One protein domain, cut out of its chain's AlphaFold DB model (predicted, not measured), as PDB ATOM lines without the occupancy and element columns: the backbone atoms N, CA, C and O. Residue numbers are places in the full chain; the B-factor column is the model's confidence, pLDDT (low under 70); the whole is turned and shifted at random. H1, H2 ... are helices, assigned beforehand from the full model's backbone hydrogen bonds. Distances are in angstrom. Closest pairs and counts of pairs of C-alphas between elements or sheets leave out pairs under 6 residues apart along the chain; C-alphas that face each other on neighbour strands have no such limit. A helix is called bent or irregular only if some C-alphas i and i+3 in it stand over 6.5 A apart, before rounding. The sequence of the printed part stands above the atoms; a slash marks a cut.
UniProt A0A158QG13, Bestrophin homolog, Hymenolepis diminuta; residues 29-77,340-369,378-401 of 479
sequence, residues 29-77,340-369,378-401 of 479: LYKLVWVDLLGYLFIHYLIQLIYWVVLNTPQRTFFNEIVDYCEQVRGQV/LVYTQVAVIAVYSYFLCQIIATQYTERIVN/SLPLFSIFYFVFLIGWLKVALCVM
ATOM      1  N   LEU A  29     143.073 114.473 125.758       82.00
ATOM      2  CA  LEU A  29     142.217 115.651 125.825       82.00
ATOM      3  C   LEU A  29     141.666 115.886 127.241       82.00
ATOM      4  O   LEU A  29     141.545 117.021 127.690       82.00
ATOM      5  N   TYR A  30     141.366 114.808 127.970       81.25
ATOM      6  CA  TYR A  30     140.828 114.884 129.325       81.25
ATOM      7  C   TYR A  30     141.826 115.496 130.304       81.25
ATOM      8  O   TYR A  30     141.461 116.412 131.038       81.25
ATOM      9  N   LYS A  31     143.094 115.061 130.273       85.12
ATOM     10  CA  LYS A  31     144.163 115.643 131.101       85.12
ATOM     11  C   LYS A  31     144.384 117.125 130.778       85.12
ATOM     12  O   LYS A  31     144.758 117.892 131.663       85.12
ATOM     13  N   LEU A  32     144.129 117.523 129.538       84.56
ATOM     14  CA  LEU A  32     144.340 118.885 129.072       84.56
ATOM     15  C   LEU A  32     143.211 119.856 129.476       84.56
ATOM     16  O   LEU A  32     143.480 121.032 129.723       84.56
ATOM     17  N   VAL A  33     141.967 119.369 129.567       91.12
ATOM     18  CA  VAL A  33     140.759 120.209 129.722       91.12
ATOM     19  C   VAL A  33     140.095 120.098 131.105       91.12
ATOM     20  O   VAL A  33     139.274 120.942 131.457       91.12
ATOM     21  N   TRP A  34     140.413 119.087 131.925       88.69
ATOM     22  CA  TRP A  34     139.667 118.834 133.175       88.69
ATOM     23  C   TRP A  34     139.683 120.005 134.169       88.69
ATOM     24  O   TRP A  34     138.666 120.244 134.815       88.69
ATOM     25  N   VAL A  35     140.794 120.747 134.282       91.50
ATOM     26  CA  VAL A  35     140.886 121.917 135.177       91.50
ATOM     27  C   VAL A  35     139.944 123.022 134.707       91.50
ATOM     28  O   VAL A  35     139.201 123.580 135.512       91.50
ATOM     29  N   ASP A  36     139.926 123.307 133.402       92.38
ATOM     30  CA  ASP A  36     139.057 124.348 132.848       92.38
ATOM     31  C   ASP A  36     137.595 123.912 132.902       92.38
ATOM     32  O   ASP A  36     136.729 124.739 133.161       92.38
ATOM     33  N   LEU A  37     137.311 122.620 132.705       91.62
ATOM     34  CA  LEU A  37     135.963 122.073 132.827       91.62
ATOM     35  C   LEU A  37     135.453 122.183 134.266       91.62
ATOM     36  O   LEU A  37     134.305 122.566 134.479       91.62
ATOM     37  N   LEU A  38     136.297 121.880 135.254       92.69
ATOM     38  CA  LEU A  38     135.948 122.036 136.663       92.69
ATOM     39  C   LEU A  38     135.699 123.510 137.001       92.69
ATOM     40  O   LEU A  38     134.700 123.816 137.645       92.69
ATOM     41  N   GLY A  39     136.546 124.421 136.511       93.19
ATOM     42  CA  GLY A  39     136.338 125.864 136.645       93.19
ATOM     43  C   GLY A  39     135.047 126.346 135.973       93.19
ATOM     44  O   GLY A  39     134.278 127.091 136.574       93.19
ATOM     45  N   TYR A  40     134.761 125.868 134.760       92.88
ATOM     46  CA  TYR A  40     133.538 126.164 134.013       92.88
ATOM     47  C   TYR A  40     132.286 125.711 134.771       92.88
ATOM     48  O   TYR A  40     131.358 126.498 134.952       92.88
ATOM     49  N   LEU A  41     132.274 124.468 135.265       91.69
ATOM     50  CA  LEU A  41     131.160 123.926 136.043       91.69
ATOM     51  C   LEU A  41     130.999 124.651 137.378       91.69
ATOM     52  O   LEU A  41     129.879 124.970 137.763       91.69
ATOM     53  N   PHE A  42     132.106 124.955 138.059       93.06
ATOM     54  CA  PHE A  42     132.087 125.713 139.303       93.06
ATOM     55  C   PHE A  42     131.440 127.089 139.110       93.06
ATOM     56  O   PHE A  42     130.513 127.427 139.839       93.06
ATOM     57  N   ILE A  43     131.864 127.853 138.098       93.44
ATOM     58  CA  ILE A  43     131.293 129.176 137.799       93.44
ATOM     59  C   ILE A  43     129.824 129.049 137.376       93.44
ATOM     60  O   ILE A  43     128.990 129.821 137.843       93.44
ATOM     61  N   HIS A  44     129.488 128.063 136.541       90.88
ATOM     62  CA  HIS A  44     128.113 127.831 136.100       90.88
ATOM     63  C   HIS A  44     127.173 127.567 137.285       90.88
ATOM     64  O   HIS A  44     126.141 128.224 137.401       90.88
ATOM     65  N   TYR A  45     127.549 126.667 138.197       90.69
ATOM     66  CA  TYR A  45     126.749 126.372 139.385       90.69
ATOM     67  C   TYR A  45     126.783 127.492 140.429       90.69
ATOM     68  O   TYR A  45     125.798 127.674 141.142       90.69
ATOM     69  N   LEU A  46     127.865 128.270 140.506       92.62
ATOM     70  CA  LEU A  46     127.940 129.452 141.363       92.62
ATOM     71  C   LEU A  46     126.942 130.527 140.915       92.62
ATOM     72  O   LEU A  46     126.225 131.072 141.749       92.62
ATOM     73  N   ILE A  47     126.855 130.803 139.610       91.50
ATOM     74  CA  ILE A  47     125.876 131.749 139.054       91.50
ATOM     75  C   ILE A  47     124.454 131.240 139.298       91.50
ATOM     76  O   ILE A  47     123.603 132.005 139.756       91.50
ATOM     77  N   GLN A  48     124.220 129.942 139.098       87.69
ATOM     78  CA  GLN A  48     122.933 129.314 139.380       87.69
ATOM     79  C   GLN A  48     122.551 129.466 140.863       87.69
ATOM     80  O   GLN A  48     121.424 129.838 141.184       87.69
ATOM     81  N   LEU A  49     123.489 129.233 141.786       89.19
ATOM     82  CA  LEU A  49     123.268 129.409 143.223       89.19
ATOM     83  C   LEU A  49     122.938 130.868 143.567       89.19
ATOM     84  O   LEU A  49     122.008 131.124 144.329       89.19
ATOM     85  N   ILE A  50     123.671 131.820 142.985       90.88
ATOM     86  CA  ILE A  50     123.441 133.257 143.170       90.88
ATOM     87  C   ILE A  50     122.031 133.641 142.690       90.88
ATOM     88  O   ILE A  50     121.310 134.321 143.421       90.88
ATOM     89  N   TYR A  51     121.595 133.152 141.523       88.62
ATOM     90  CA  TYR A  51     120.253 133.406 140.987       88.62
ATOM     91  C   TYR A  51     119.135 132.940 141.935       88.62
ATOM     92  O   TYR A  51     118.188 133.684 142.195       88.62
ATOM     93  N   TRP A  52     119.259 131.733 142.492       84.19
ATOM     94  CA  TRP A  52     118.216 131.155 143.344       84.19
ATOM     95  C   TRP A  52     118.235 131.667 144.786       84.19
ATOM     96  O   TRP A  52     117.168 131.884 145.357       84.19
ATOM     97  N   VAL A  53     119.416 131.870 145.378       88.38
ATOM     98  CA  VAL A  53     119.554 132.198 146.810       88.38
ATOM     99  C   VAL A  53     119.640 133.702 147.065       88.38
ATOM    100  O   VAL A  53     119.139 134.173 148.082       88.38
ATOM    101  N   VAL A  54     120.292 134.456 146.176       91.81
ATOM    102  CA  VAL A  54     120.692 135.847 146.450       91.81
ATOM    103  C   VAL A  54     119.820 136.865 145.714       91.81
ATOM    104  O   VAL A  54     119.533 137.923 146.270       91.81
ATOM    105  N   LEU A  55     119.412 136.587 144.470       89.75
ATOM    106  CA  LEU A  55     118.712 137.578 143.645       89.75
ATOM    107  C   LEU A  55     117.245 137.760 144.053       89.75
ATOM    108  O   LEU A  55     116.462 136.807 144.086       89.75
ATOM    109  N   ASN A  56     116.863 139.025 144.236       90.38
ATOM    110  CA  ASN A  56     115.480 139.455 144.447       90.38
ATOM    111  C   ASN A  56     114.674 139.436 143.134       90.38
ATOM    112  O   ASN A  56     115.241 139.536 142.047       90.38
ATOM    113  N   THR A  57     113.341 139.423 143.218       85.31
ATOM    114  CA  THR A  57     112.425 139.403 142.057       85.31
ATOM    115  C   THR A  57     112.769 140.402 140.934       85.31
ATOM    116  O   THR A  57     112.900 139.953 139.796       85.31
ATOM    117  N   PRO A  58     113.000 141.713 141.189       87.56
ATOM    118  CA  PRO A  58     113.355 142.653 140.117       87.56
ATOM    119  C   PRO A  58     114.750 142.404 139.514       87.56
ATOM    120  O   PRO A  58     115.006 142.743 138.361       87.56
ATOM    121  N   GLN A  59     115.670 141.804 140.276       89.31
ATOM    122  CA  GLN A  59     117.003 141.447 139.786       89.31
ATOM    123  C   GLN A  59     116.955 140.180 138.928       89.31
ATOM    124  O   GLN A  59     117.690 140.089 137.949       89.31
ATOM    125  N   ARG A  60     116.075 139.223 139.254       88.06
ATOM    126  CA  ARG A  60     115.857 138.016 138.441       88.06
ATOM    127  C   ARG A  60     115.305 138.355 137.061       88.06
ATOM    128  O   ARG A  60     115.783 137.800 136.080       88.06
ATOM    129  N   THR A  61     114.365 139.297 136.965       87.19
ATOM    130  CA  THR A  61     113.851 139.766 135.666       87.19
ATOM    131  C   THR A  61     114.938 140.424 134.822       87.19
ATOM    132  O   THR A  61     115.070 140.089 133.652       87.19
ATOM    133  N   PHE A  62     115.779 141.274 135.421       89.62
ATOM    134  CA  PHE A  62     116.923 141.861 134.713       89.62
ATOM    135  C   PHE A  62     117.950 140.798 134.293       89.62
ATOM    136  O   PHE A  62     118.483 140.837 133.189       89.62
ATOM    137  N   PHE A  63     118.204 139.799 135.142       91.75
ATOM    138  CA  PHE A  63     119.083 138.686 134.794       91.75
ATOM    139  C   PHE A  63     118.545 137.876 133.609       91.75
ATOM    140  O   PHE A  63     119.320 137.513 132.732       91.75
ATOM    141  N   ASN A  64     117.230 137.647 133.535       89.56
ATOM    142  CA  ASN A  64     116.611 136.972 132.393       89.56
ATOM    143  C   ASN A  64     116.862 137.733 131.076       89.56
ATOM    144  O   ASN A  64     117.194 137.104 130.075       89.56
ATOM    145  N   GLU A  65     116.802 139.069 131.089       90.56
ATOM    146  CA  GLU A  65     117.151 139.890 129.917       90.56
ATOM    147  C   GLU A  65     118.626 139.724 129.511       90.56
ATOM    148  O   GLU A  65     118.938 139.623 128.324       90.56
ATOM    149  N   ILE A  66     119.542 139.638 130.485       92.62
ATOM    150  CA  ILE A  66     120.965 139.370 130.216       92.62
ATOM    151  C   ILE A  66     121.149 137.978 129.599       92.62
ATOM    152  O   ILE A  66     121.933 137.826 128.662       92.62
ATOM    153  N   VAL A  67     120.441 136.963 130.100       91.50
ATOM    154  CA  VAL A  67     120.488 135.592 129.563       91.50
ATOM    155  C   VAL A  67     120.065 135.574 128.095       91.50
ATOM    156  O   VAL A  67     120.788 135.020 127.264       91.50
ATOM    157  N   ASP A  68     118.956 136.236 127.759       89.62
ATOM    158  CA  ASP A  68     118.467 136.320 126.381       89.62
ATOM    159  C   ASP A  68     119.437 137.105 125.476       89.62
ATOM    160  O   ASP A  68     119.713 136.689 124.346       89.62
ATOM    161  N   TYR A  69     120.039 138.187 125.985       92.06
ATOM    162  CA  TYR A  69     121.084 138.929 125.274       92.06
ATOM    163  C   TYR A  69     122.313 138.054 124.979       92.06
ATOM    164  O   TYR A  69     122.796 138.009 123.844       92.06
ATOM    165  N   CYS A  70     122.811 137.320 125.978       91.94
ATOM    166  CA  CYS A  70     123.956 136.429 125.819       91.94
ATOM    167  C   CYS A  70     123.675 135.293 124.827       91.94
ATOM    168  O   CYS A  70     124.569 134.943 124.054       91.94
ATOM    169  N   GLU A  71     122.457 134.746 124.802       89.56
ATOM    170  CA  GLU A  71     122.067 133.710 123.840       89.56
ATOM    171  C   GLU A  71     122.063 134.249 122.399       89.56
ATOM    172  O   GLU A  71     122.565 133.589 121.484       89.56
ATOM    173  N   GLN A  72     121.596 135.486 122.197       90.56
ATOM    174  CA  GLN A  72     121.621 136.136 120.887       90.56
ATOM    175  C   GLN A  72     123.051 136.435 120.410       90.56
ATOM    176  O   GLN A  72     123.393 136.123 119.267       90.56
ATOM    177  N   VAL A  73     123.895 137.014 121.271       89.81
ATOM    178  CA  VAL A  73     125.297 137.338 120.941       89.81
ATOM    179  C   VAL A  73     126.079 136.072 120.613       89.81
ATOM    180  O   VAL A  73     126.807 136.023 119.621       89.81
ATOM    181  N   ARG A  74     125.889 135.011 121.401       87.31
ATOM    182  CA  ARG A  74     126.537 133.718 121.190       87.31
ATOM    183  C   ARG A  74     126.251 133.140 119.803       87.31
ATOM    184  O   ARG A  74     127.165 132.616 119.167       87.31
ATOM    185  N   GLY A  75     125.007 133.245 119.332       83.81
ATOM    186  CA  GLY A  75     124.600 132.755 118.013       83.81
ATOM    187  C   GLY A  75     125.269 133.478 116.836       83.81
ATOM    188  O   GLY A  75     125.312 132.932 115.735       83.81
ATOM    189  N   GLN A  76     125.813 134.679 117.052       85.62
ATOM    190  CA  GLN A  76     126.433 135.493 116.002       85.62
ATOM    191  C   GLN A  76     127.930 135.222 115.809       85.62
ATOM    192  O   GLN A  76     128.465 135.552 114.751       85.62
ATOM    193  N   VAL A  77     128.627 134.641 116.794       81.25
ATOM    194  CA  VAL A  77     130.088 134.457 116.734       81.25
ATOM    195  C   VAL A  77     130.436 133.122 116.058       81.25
ATOM    196  O   VAL A  77     130.191 132.062 116.639       81.25
ATOM    197  N   LEU A 340     151.708 137.028 118.150       88.62
ATOM    198  CA  LEU A 340     150.981 137.000 119.421       88.62
ATOM    199  C   LEU A 340     149.511 137.398 119.238       88.62
ATOM    200  O   LEU A 340     148.617 136.721 119.737       88.62
ATOM    201  N   VAL A 341     149.260 138.432 118.434       92.75
ATOM    202  CA  VAL A 341     147.911 138.916 118.108       92.75
ATOM    203  C   VAL A 341     147.024 137.803 117.545       92.75
ATOM    204  O   VAL A 341     145.851 137.716 117.893       92.75
ATOM    205  N   TYR A 342     147.572 136.903 116.725       90.31
ATOM    206  CA  TYR A 342     146.802 135.808 116.138       90.31
ATOM    207  C   TYR A 342     146.341 134.803 117.201       90.31
ATOM    208  O   TYR A 342     145.176 134.410 117.229       90.31
ATOM    209  N   THR A 343     147.237 134.457 118.129       92.00
ATOM    210  CA  THR A 343     146.908 133.595 119.275       92.00
ATOM    211  C   THR A 343     145.897 134.265 120.210       92.00
ATOM    212  O   THR A 343     144.938 133.629 120.642       92.00
ATOM    213  N   GLN A 344     146.046 135.571 120.454       93.62
ATOM    214  CA  GLN A 344     145.150 136.347 121.308       93.62
ATOM    215  C   GLN A 344     143.737 136.407 120.735       93.62
ATOM    216  O   GLN A 344     142.784 136.178 121.471       93.62
ATOM    217  N   VAL A 345     143.585 136.663 119.434       93.06
ATOM    218  CA  VAL A 345     142.270 136.706 118.778       93.06
ATOM    219  C   VAL A 345     141.549 135.362 118.905       93.06
ATOM    220  O   VAL A 345     140.369 135.342 119.253       93.06
ATOM    221  N   ALA A 346     142.247 134.241 118.691       92.94
ATOM    222  CA  ALA A 346     141.661 132.910 118.839       92.94
ATOM    223  C   ALA A 346     141.216 132.624 120.281       92.94
ATOM    224  O   ALA A 346     140.088 132.189 120.508       92.94
ATOM    225  N   VAL A 347     142.075 132.926 121.259       93.38
ATOM    226  CA  VAL A 347     141.763 132.760 122.684       93.38
ATOM    227  C   VAL A 347     140.582 133.649 123.078       93.38
ATOM    228  O   VAL A 347     139.590 133.150 123.597       93.38
ATOM    229  N   ILE A 348     140.621 134.946 122.773       93.00
ATOM    230  CA  ILE A 348     139.544 135.882 123.121       93.00
ATOM    231  C   ILE A 348     138.217 135.435 122.500       93.00
ATOM    232  O   ILE A 348     137.206 135.415 123.201       93.00
ATOM    233  N   ALA A 349     138.202 135.019 121.231       92.50
ATOM    234  CA  ALA A 349     136.987 134.547 120.566       92.50
ATOM    235  C   ALA A 349     136.370 133.320 121.264       92.50
ATOM    236  O   ALA A 349     135.167 133.289 121.508       92.50
ATOM    237  N   VAL A 350     137.186 132.329 121.637       93.75
ATOM    238  CA  VAL A 350     136.705 131.120 122.324       93.75
ATOM    239  C   VAL A 350     136.244 131.430 123.754       93.75
ATOM    240  O   VAL A 350     135.163 131.006 124.160       93.75
ATOM    241  N   TYR A 351     137.019 132.195 124.523       93.25
ATOM    242  CA  TYR A 351     136.679 132.503 125.916       93.25
ATOM    243  C   TYR A 351     135.471 133.443 126.038       93.25
ATOM    244  O   TYR A 351     134.633 133.234 126.912       93.25
ATOM    245  N   SER A 352     135.328 134.436 125.154       92.31
ATOM    246  CA  SER A 352     134.141 135.311 125.112       92.31
ATOM    247  C   SER A 352     132.869 134.551 124.731       92.31
ATOM    248  O   SER A 352     131.808 134.797 125.312       92.31
ATOM    249  N   TYR A 353     132.979 133.570 123.833       93.00
ATOM    250  CA  TYR A 353     131.883 132.653 123.541       93.00
ATOM    251  C   TYR A 353     131.472 131.864 124.784       93.00
ATOM    252  O   TYR A 353     130.286 131.807 125.107       93.00
ATOM    253  N   PHE A 354     132.433 131.291 125.517       92.69
ATOM    254  CA  PHE A 354     132.114 130.538 126.731       92.69
ATOM    255  C   PHE A 354     131.593 131.416 127.863       92.69
ATOM    256  O   PHE A 354     130.723 130.968 128.604       92.69
ATOM    257  N   LEU A 355     132.039 132.669 127.962       92.31
ATOM    258  CA  LEU A 355     131.479 133.640 128.897       92.31
ATOM    259  C   LEU A 355     129.982 133.859 128.629       92.31
ATOM    260  O   LEU A 355     129.175 133.764 129.552       92.31
ATOM    261  N   CYS A 356     129.601 134.063 127.364       92.06
ATOM    262  CA  CYS A 356     128.193 134.179 126.976       92.06
ATOM    263  C   CYS A 356     127.438 132.855 127.176       92.06
ATOM    264  O   CYS A 356     126.327 132.870 127.691       92.06
ATOM    265  N   GLN A 357     128.043 131.707 126.842       90.88
ATOM    266  CA  GLN A 357     127.449 130.374 127.026       90.88
ATOM    267  C   GLN A 357     127.115 130.089 128.494       90.88
ATOM    268  O   GLN A 357     126.054 129.531 128.772       90.88
ATOM    269  N   ILE A 358     128.004 130.430 129.436       91.25
ATOM    270  CA  ILE A 358     127.769 130.192 130.869       91.25
ATOM    271  C   ILE A 358     126.490 130.897 131.313       91.25
ATOM    272  O   ILE A 358     125.709 130.288 132.036       91.25
ATOM    273  N   ILE A 359     126.280 132.139 130.872       91.88
ATOM    274  CA  ILE A 359     125.114 132.952 131.232       91.88
ATOM    275  C   ILE A 359     123.871 132.477 130.470       91.88
ATOM    276  O   ILE A 359     122.834 132.234 131.074       91.88
ATOM    277  N   ALA A 360     123.987 132.256 129.161       88.62
ATOM    278  CA  ALA A 360     122.876 131.853 128.301       88.62
ATOM    279  C   ALA A 360     122.248 130.499 128.687       88.62
ATOM    280  O   ALA A 360     121.071 130.257 128.439       88.62
ATOM    281  N   THR A 361     123.029 129.605 129.301       87.06
ATOM    282  CA  THR A 361     122.576 128.260 129.696       87.06
ATOM    283  C   THR A 361     122.076 128.157 131.135       87.06
ATOM    284  O   THR A 361     121.805 127.051 131.598       87.06
ATOM    285  N   GLN A 362     121.964 129.276 131.856       87.31
ATOM    286  CA  GLN A 362     121.434 129.280 133.221       87.31
ATOM    287  C   GLN A 362     119.952 128.892 133.234       87.31
ATOM    288  O   GLN A 362     119.175 129.318 132.377       87.31
ATOM    289  N   TYR A 363     119.542 128.107 134.233       79.31
ATOM    290  CA  TYR A 363     118.136 127.753 134.414       79.31
ATOM    291  C   TYR A 363     117.422 128.896 135.127       79.31
ATOM    292  O   TYR A 363     117.486 129.005 136.357       79.31
ATOM    293  N   THR A 364     116.762 129.740 134.342       76.00
ATOM    294  CA  THR A 364     115.959 130.860 134.829       76.00
ATOM    295  C   THR A 364     114.479 130.501 134.940       76.00
ATOM    296  O   THR A 364     113.961 129.665 134.196       76.00
ATOM    297  N   GLU A 365     113.776 131.154 135.867       67.56
ATOM    298  CA  GLU A 365     112.315 131.133 135.936       67.56
ATOM    299  C   GLU A 365     111.770 131.849 134.690       67.56
ATOM    300  O   GLU A 365     111.660 133.076 134.640       67.56
ATOM    301  N   ARG A 366     111.463 131.079 133.640       61.25
ATOM    302  CA  ARG A 366     110.667 131.577 132.519       61.25
ATOM    303  C   ARG A 366     109.213 131.581 132.965       61.25
ATOM    304  O   ARG A 366     108.674 130.541 133.326       61.25
ATOM    305  N   ILE A 367     108.588 132.754 132.928       52.22
ATOM    306  CA  ILE A 367     107.169 132.964 133.243       52.22
ATOM    307  C   ILE A 367     106.327 132.371 132.100       52.22
ATOM    308  O   ILE A 367     105.721 133.089 131.314       52.22
ATOM    309  N   VAL A 368     106.364 131.052 131.926       49.06
ATOM    310  CA  VAL A 368     105.515 130.319 130.989       49.06
ATOM    311  C   VAL A 368     105.134 129.009 131.677       49.06
ATOM    312  O   VAL A 368     105.799 127.992 131.519       49.06
ATOM    313  N   ASN A 369     104.030 129.081 132.422       40.41
ATOM    314  CA  ASN A 369     103.229 127.989 132.987       40.41
ATOM    315  C   ASN A 369     103.583 127.538 134.419       40.41
ATOM    316  O   ASN A 369     104.649 127.007 134.706       40.41
ATOM    317  N   SER A 378     119.928 120.166 136.570       62.03
ATOM    318  CA  SER A 378     120.229 119.290 135.455       62.03
ATOM    319  C   SER A 378     121.645 119.600 135.008       62.03
ATOM    320  O   SER A 378     122.006 120.746 134.743       62.03
ATOM    321  N   LEU A 379     122.477 118.569 134.972       68.50
ATOM    322  CA  LEU A 379     123.842 118.681 134.492       68.50
ATOM    323  C   LEU A 379     123.793 119.035 132.993       68.50
ATOM    324  O   LEU A 379     123.186 118.277 132.226       68.50
ATOM    325  N   PRO A 380     124.384 120.162 132.544       78.19
ATOM    326  CA  PRO A 380     124.256 120.626 131.165       78.19
ATOM    327  C   PRO A 380     125.170 119.808 130.239       78.19
ATOM    328  O   PRO A 380     126.205 120.276 129.763       78.19
ATOM    329  N   LEU A 381     124.784 118.554 129.987       80.38
ATOM    330  CA  LEU A 381     125.575 117.551 129.267       80.38
ATOM    331  C   LEU A 381     126.047 118.047 127.894       80.38
ATOM    332  O   LEU A 381     127.225 117.923 127.566       80.38
ATOM    333  N   PHE A 382     125.160 118.653 127.103       82.88
ATOM    334  CA  PHE A 382     125.519 119.167 125.777       82.88
ATOM    335  C   PHE A 382     126.489 120.352 125.840       82.88
ATOM    336  O   PHE A 382     127.410 120.417 125.026       82.88
ATOM    337  N   SER A 383     126.351 121.239 126.831       84.44
ATOM    338  CA  SER A 383     127.312 122.326 127.055       84.44
ATOM    339  C   SER A 383     128.681 121.785 127.451       84.44
ATOM    340  O   SER A 383     129.687 122.293 126.969       84.44
ATOM    341  N   ILE A 384     128.735 120.722 128.262       88.06
ATOM    342  CA  ILE A 384     129.988 120.049 128.631       88.06
ATOM    343  C   ILE A 384     130.653 119.427 127.401       88.06
ATOM    344  O   ILE A 384     131.851 119.613 127.201       88.06
ATOM    345  N   PHE A 385     129.900 118.730 126.545       88.44
ATOM    346  CA  PHE A 385     130.455 118.183 125.303       88.44
ATOM    347  C   PHE A 385     130.993 119.281 124.385       88.44
ATOM    348  O   PHE A 385     132.096 119.155 123.857       88.44
ATOM    349  N   TYR A 386     130.241 120.370 124.230       88.88
ATOM    350  CA  TYR A 386     130.658 121.507 123.416       88.88
ATOM    351  C   TYR A 386     131.895 122.211 123.996       88.88
ATOM    352  O   TYR A 386     132.804 122.586 123.255       88.88
ATOM    353  N   PHE A 387     131.969 122.318 125.326       91.12
ATOM    354  CA  PHE A 387     133.128 122.826 126.052       91.12
ATOM    355  C   PHE A 387     134.370 121.983 125.789       91.12
ATOM    356  O   PHE A 387     135.381 122.506 125.322       91.12
ATOM    357  N   VAL A 388     134.278 120.670 126.021       91.31
ATOM    358  CA  VAL A 388     135.386 119.738 125.780       91.31
ATOM    359  C   VAL A 388     135.833 119.794 124.323       91.31
ATOM    360  O   VAL A 388     137.031 119.757 124.063       91.31
ATOM    361  N   PHE A 389     134.903 119.937 123.376       90.69
ATOM    362  CA  PHE A 389     135.239 120.046 121.962       90.69
ATOM    363  C   PHE A 389     135.991 121.343 121.629       90.69
ATOM    364  O   PHE A 389     137.102 121.262 121.120       90.69
ATOM    365  N   LEU A 390     135.450 122.533 121.922       91.88
ATOM    366  CA  LEU A 390     136.109 123.786 121.519       91.88
ATOM    367  C   LEU A 390     137.339 124.133 122.364       91.88
ATOM    368  O   LEU A 390     138.357 124.529 121.799       91.88
ATOM    369  N   ILE A 391     137.274 123.995 123.696       93.50
ATOM    370  CA  ILE A 391     138.446 124.242 124.556       93.50
ATOM    371  C   ILE A 391     139.504 123.186 124.296       93.50
ATOM    372  O   ILE A 391     140.679 123.521 124.192       93.50
ATOM    373  N   GLY A 392     139.096 121.929 124.124       92.50
ATOM    374  CA  GLY A 392     140.008 120.869 123.728       92.50
ATOM    375  C   GLY A 392     140.693 121.170 122.400       92.50
ATOM    376  O   GLY A 392     141.913 121.098 122.314       92.50
ATOM    377  N   TRP A 393     139.939 121.590 121.386       92.56
ATOM    378  CA  TRP A 393     140.486 121.917 120.070       92.56
ATOM    379  C   TRP A 393     141.426 123.132 120.101       92.56
ATOM    380  O   TRP A 393     142.496 123.089 119.493       92.56
ATOM    381  N   LEU A 394     141.093 124.174 120.875       93.94
ATOM    382  CA  LEU A 394     141.990 125.303 121.143       93.94
ATOM    383  C   LEU A 394     143.265 124.849 121.856       93.94
ATOM    384  O   LEU A 394     144.359 125.214 121.433       93.94
ATOM    385  N   LYS A 395     143.142 124.051 122.920       91.69
ATOM    386  CA  LYS A 395     144.296 123.611 123.706       91.69
ATOM    387  C   LYS A 395     145.221 122.681 122.932       91.69
ATOM    388  O   LYS A 395     146.424 122.836 123.073       91.69
ATOM    389  N   VAL A 396     144.697 121.814 122.063       90.75
ATOM    390  CA  VAL A 396     145.527 121.015 121.143       90.75
ATOM    391  C   VAL A 396     146.425 121.928 120.305       90.75
ATOM    392  O   VAL A 396     147.625 121.697 120.222       90.75
ATOM    393  N   ALA A 397     145.891 123.016 119.741       91.44
ATOM    394  CA  ALA A 397     146.729 123.973 119.019       91.44
ATOM    395  C   ALA A 397     147.715 124.719 119.934       91.44
ATOM    396  O   ALA A 397     148.834 124.992 119.516       91.44
ATOM    397  N   LEU A 398     147.338 125.049 121.171       89.38
ATOM    398  CA  LEU A 398     148.248 125.724 122.102       89.38
ATOM    399  C   LEU A 398     149.421 124.830 122.534       89.38
ATOM    400  O   LEU A 398     150.548 125.316 122.556       89.38
ATOM    401  N   CYS A 399     149.180 123.547 122.819       87.06
ATOM    402  CA  CYS A 399     150.223 122.581 123.190       87.06
ATOM    403  C   CYS A 399     151.220 122.364 122.049       87.06
ATOM    404  O   CYS A 399     152.426 122.421 122.238       87.06
ATOM    405  N   VAL A 400     150.709 122.227 120.829       87.88
ATOM    406  CA  VAL A 400     151.504 121.931 119.630       87.88
ATOM    407  C   VAL A 400     152.261 123.170 119.102       87.88
ATOM    408  O   VAL A 400     153.105 123.069 118.209       87.88
ATOM    409  N   MET A 401     152.004 124.362 119.656       86.62
ATOM    410  CA  MET A 401     152.622 125.618 119.213       86.62
ATOM    411  C   MET A 401     154.138 125.670 119.460       86.62
ATOM    412  O   MET A 401     154.857 126.269 118.653       86.62
TER     413      MET A 401
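This is residues 29 to 77, 340 to 369 and 378 to 401 of the 479 residues of the protein "Bestrophin homolog" of Hymenolepis diminuta (UniProt A0A158QG13). The longest helix, H1, makes a three-helix bundle with H3 and H4, their centres set in a triangle: H3 and H4 run side by side in opposite ways, and H1 crosses both at a steep tilt. The fourth helix, H2, folds back from the end of H1 and packs slantwise on the later part of H3, outside this bundle. The printed part has 103 residues in three stretches, with four named helices in the order H1, H2, H3, H4 and no named strand, and its class is all helix. It is only just compact, close to loose, with a radius of gyration of the C-alphas of 15.4 A. The outline is elongated, spanning 49 by 26 by 22 A.

H1, the longest helix, is residues 29 to 53 and measures 35.0 A from first to last C-alpha, beginning at C-alpha 29 at (142.217, 115.651, 125.825). It has a kink of 37 degrees near residue 36 and is irregular, with C-alphas 32 and 35 at a distance of 7.6 A; its line is a rough one. H2 follows as residues 57 to 76 and measures 29.8 A. H3 is residues 340 to 360, 29.9 A long, and begins at C-alpha 340 at (150.981, 137.000, 119.421). H4 is residues 381 to 400, 28.0 A long, and ends at C-alpha 400 at (151.504, 121.931, 119.630).

H1, H3 and H4 form a bundle, three helices each of which touches the other two. H1 touches H4 with residues 29 to 37 alone, and the closest C-alphas are those of Leu 29 and Gly 392, 6.0 A apart. Their lines stand at a steep tilt of 42 degrees, and they run opposite ways. Past the kink, H1 touches H3 with residues 40 to 47 alone. The closest C-alphas there are those of His 44 and Ile 358, 5.7 A apart; the tilt is steep at 41 degrees, and the two run the same way. H3 is the hub, touching the three other helices. With residues 346 to 354 it touches residues 387 to 394 of H4, at a shallow tilt of 11 degrees, opposite ways; the closest C-alphas are those of Val 350 and Leu 390, 7.4 A apart. With residues 353 to 360 it touches residues 66 to 74 of H2. Here the closest C-alphas are those of Val 67 and Ala 360, 4.6 A apart, at a steep tilt of 43 degrees, opposite ways. The packing of the helices is mostly crossed: of the 4 pairs that touch, 1 is at a shallow tilt. H1 and H2 are close but not clearly touching, with the C-alphas of Tyr 51 and Arg 60 the closest at 6.9 A; they run opposite ways at a shallow tilt of 32 degrees, only just short of steep. H2 and H4 are apart. Every O i to N i+4 pair is within hydrogen-bond range in H4, against 19 of 21 in H1, 15 of 16 in H2 and 16 of 17 in H3.

The two C-alphas farthest apart are those of Asn 369 and Met 401, at 51.3 A. Residues 78 to 339 are not printed, and C-alphas 77 and 340 are 21.2 A apart across that cut. Residues 370 to 377 are not printed either, with 19.3 A between C-alphas 369 and 378. The link from H1 to H2 is tight, with 3 residues; the links from H2 to H3 and from H3 to H4 run across the cuts. The mean pLDDT of the printed part is 87.3, and residues 365 to 369 and 378 to 379 are under 70.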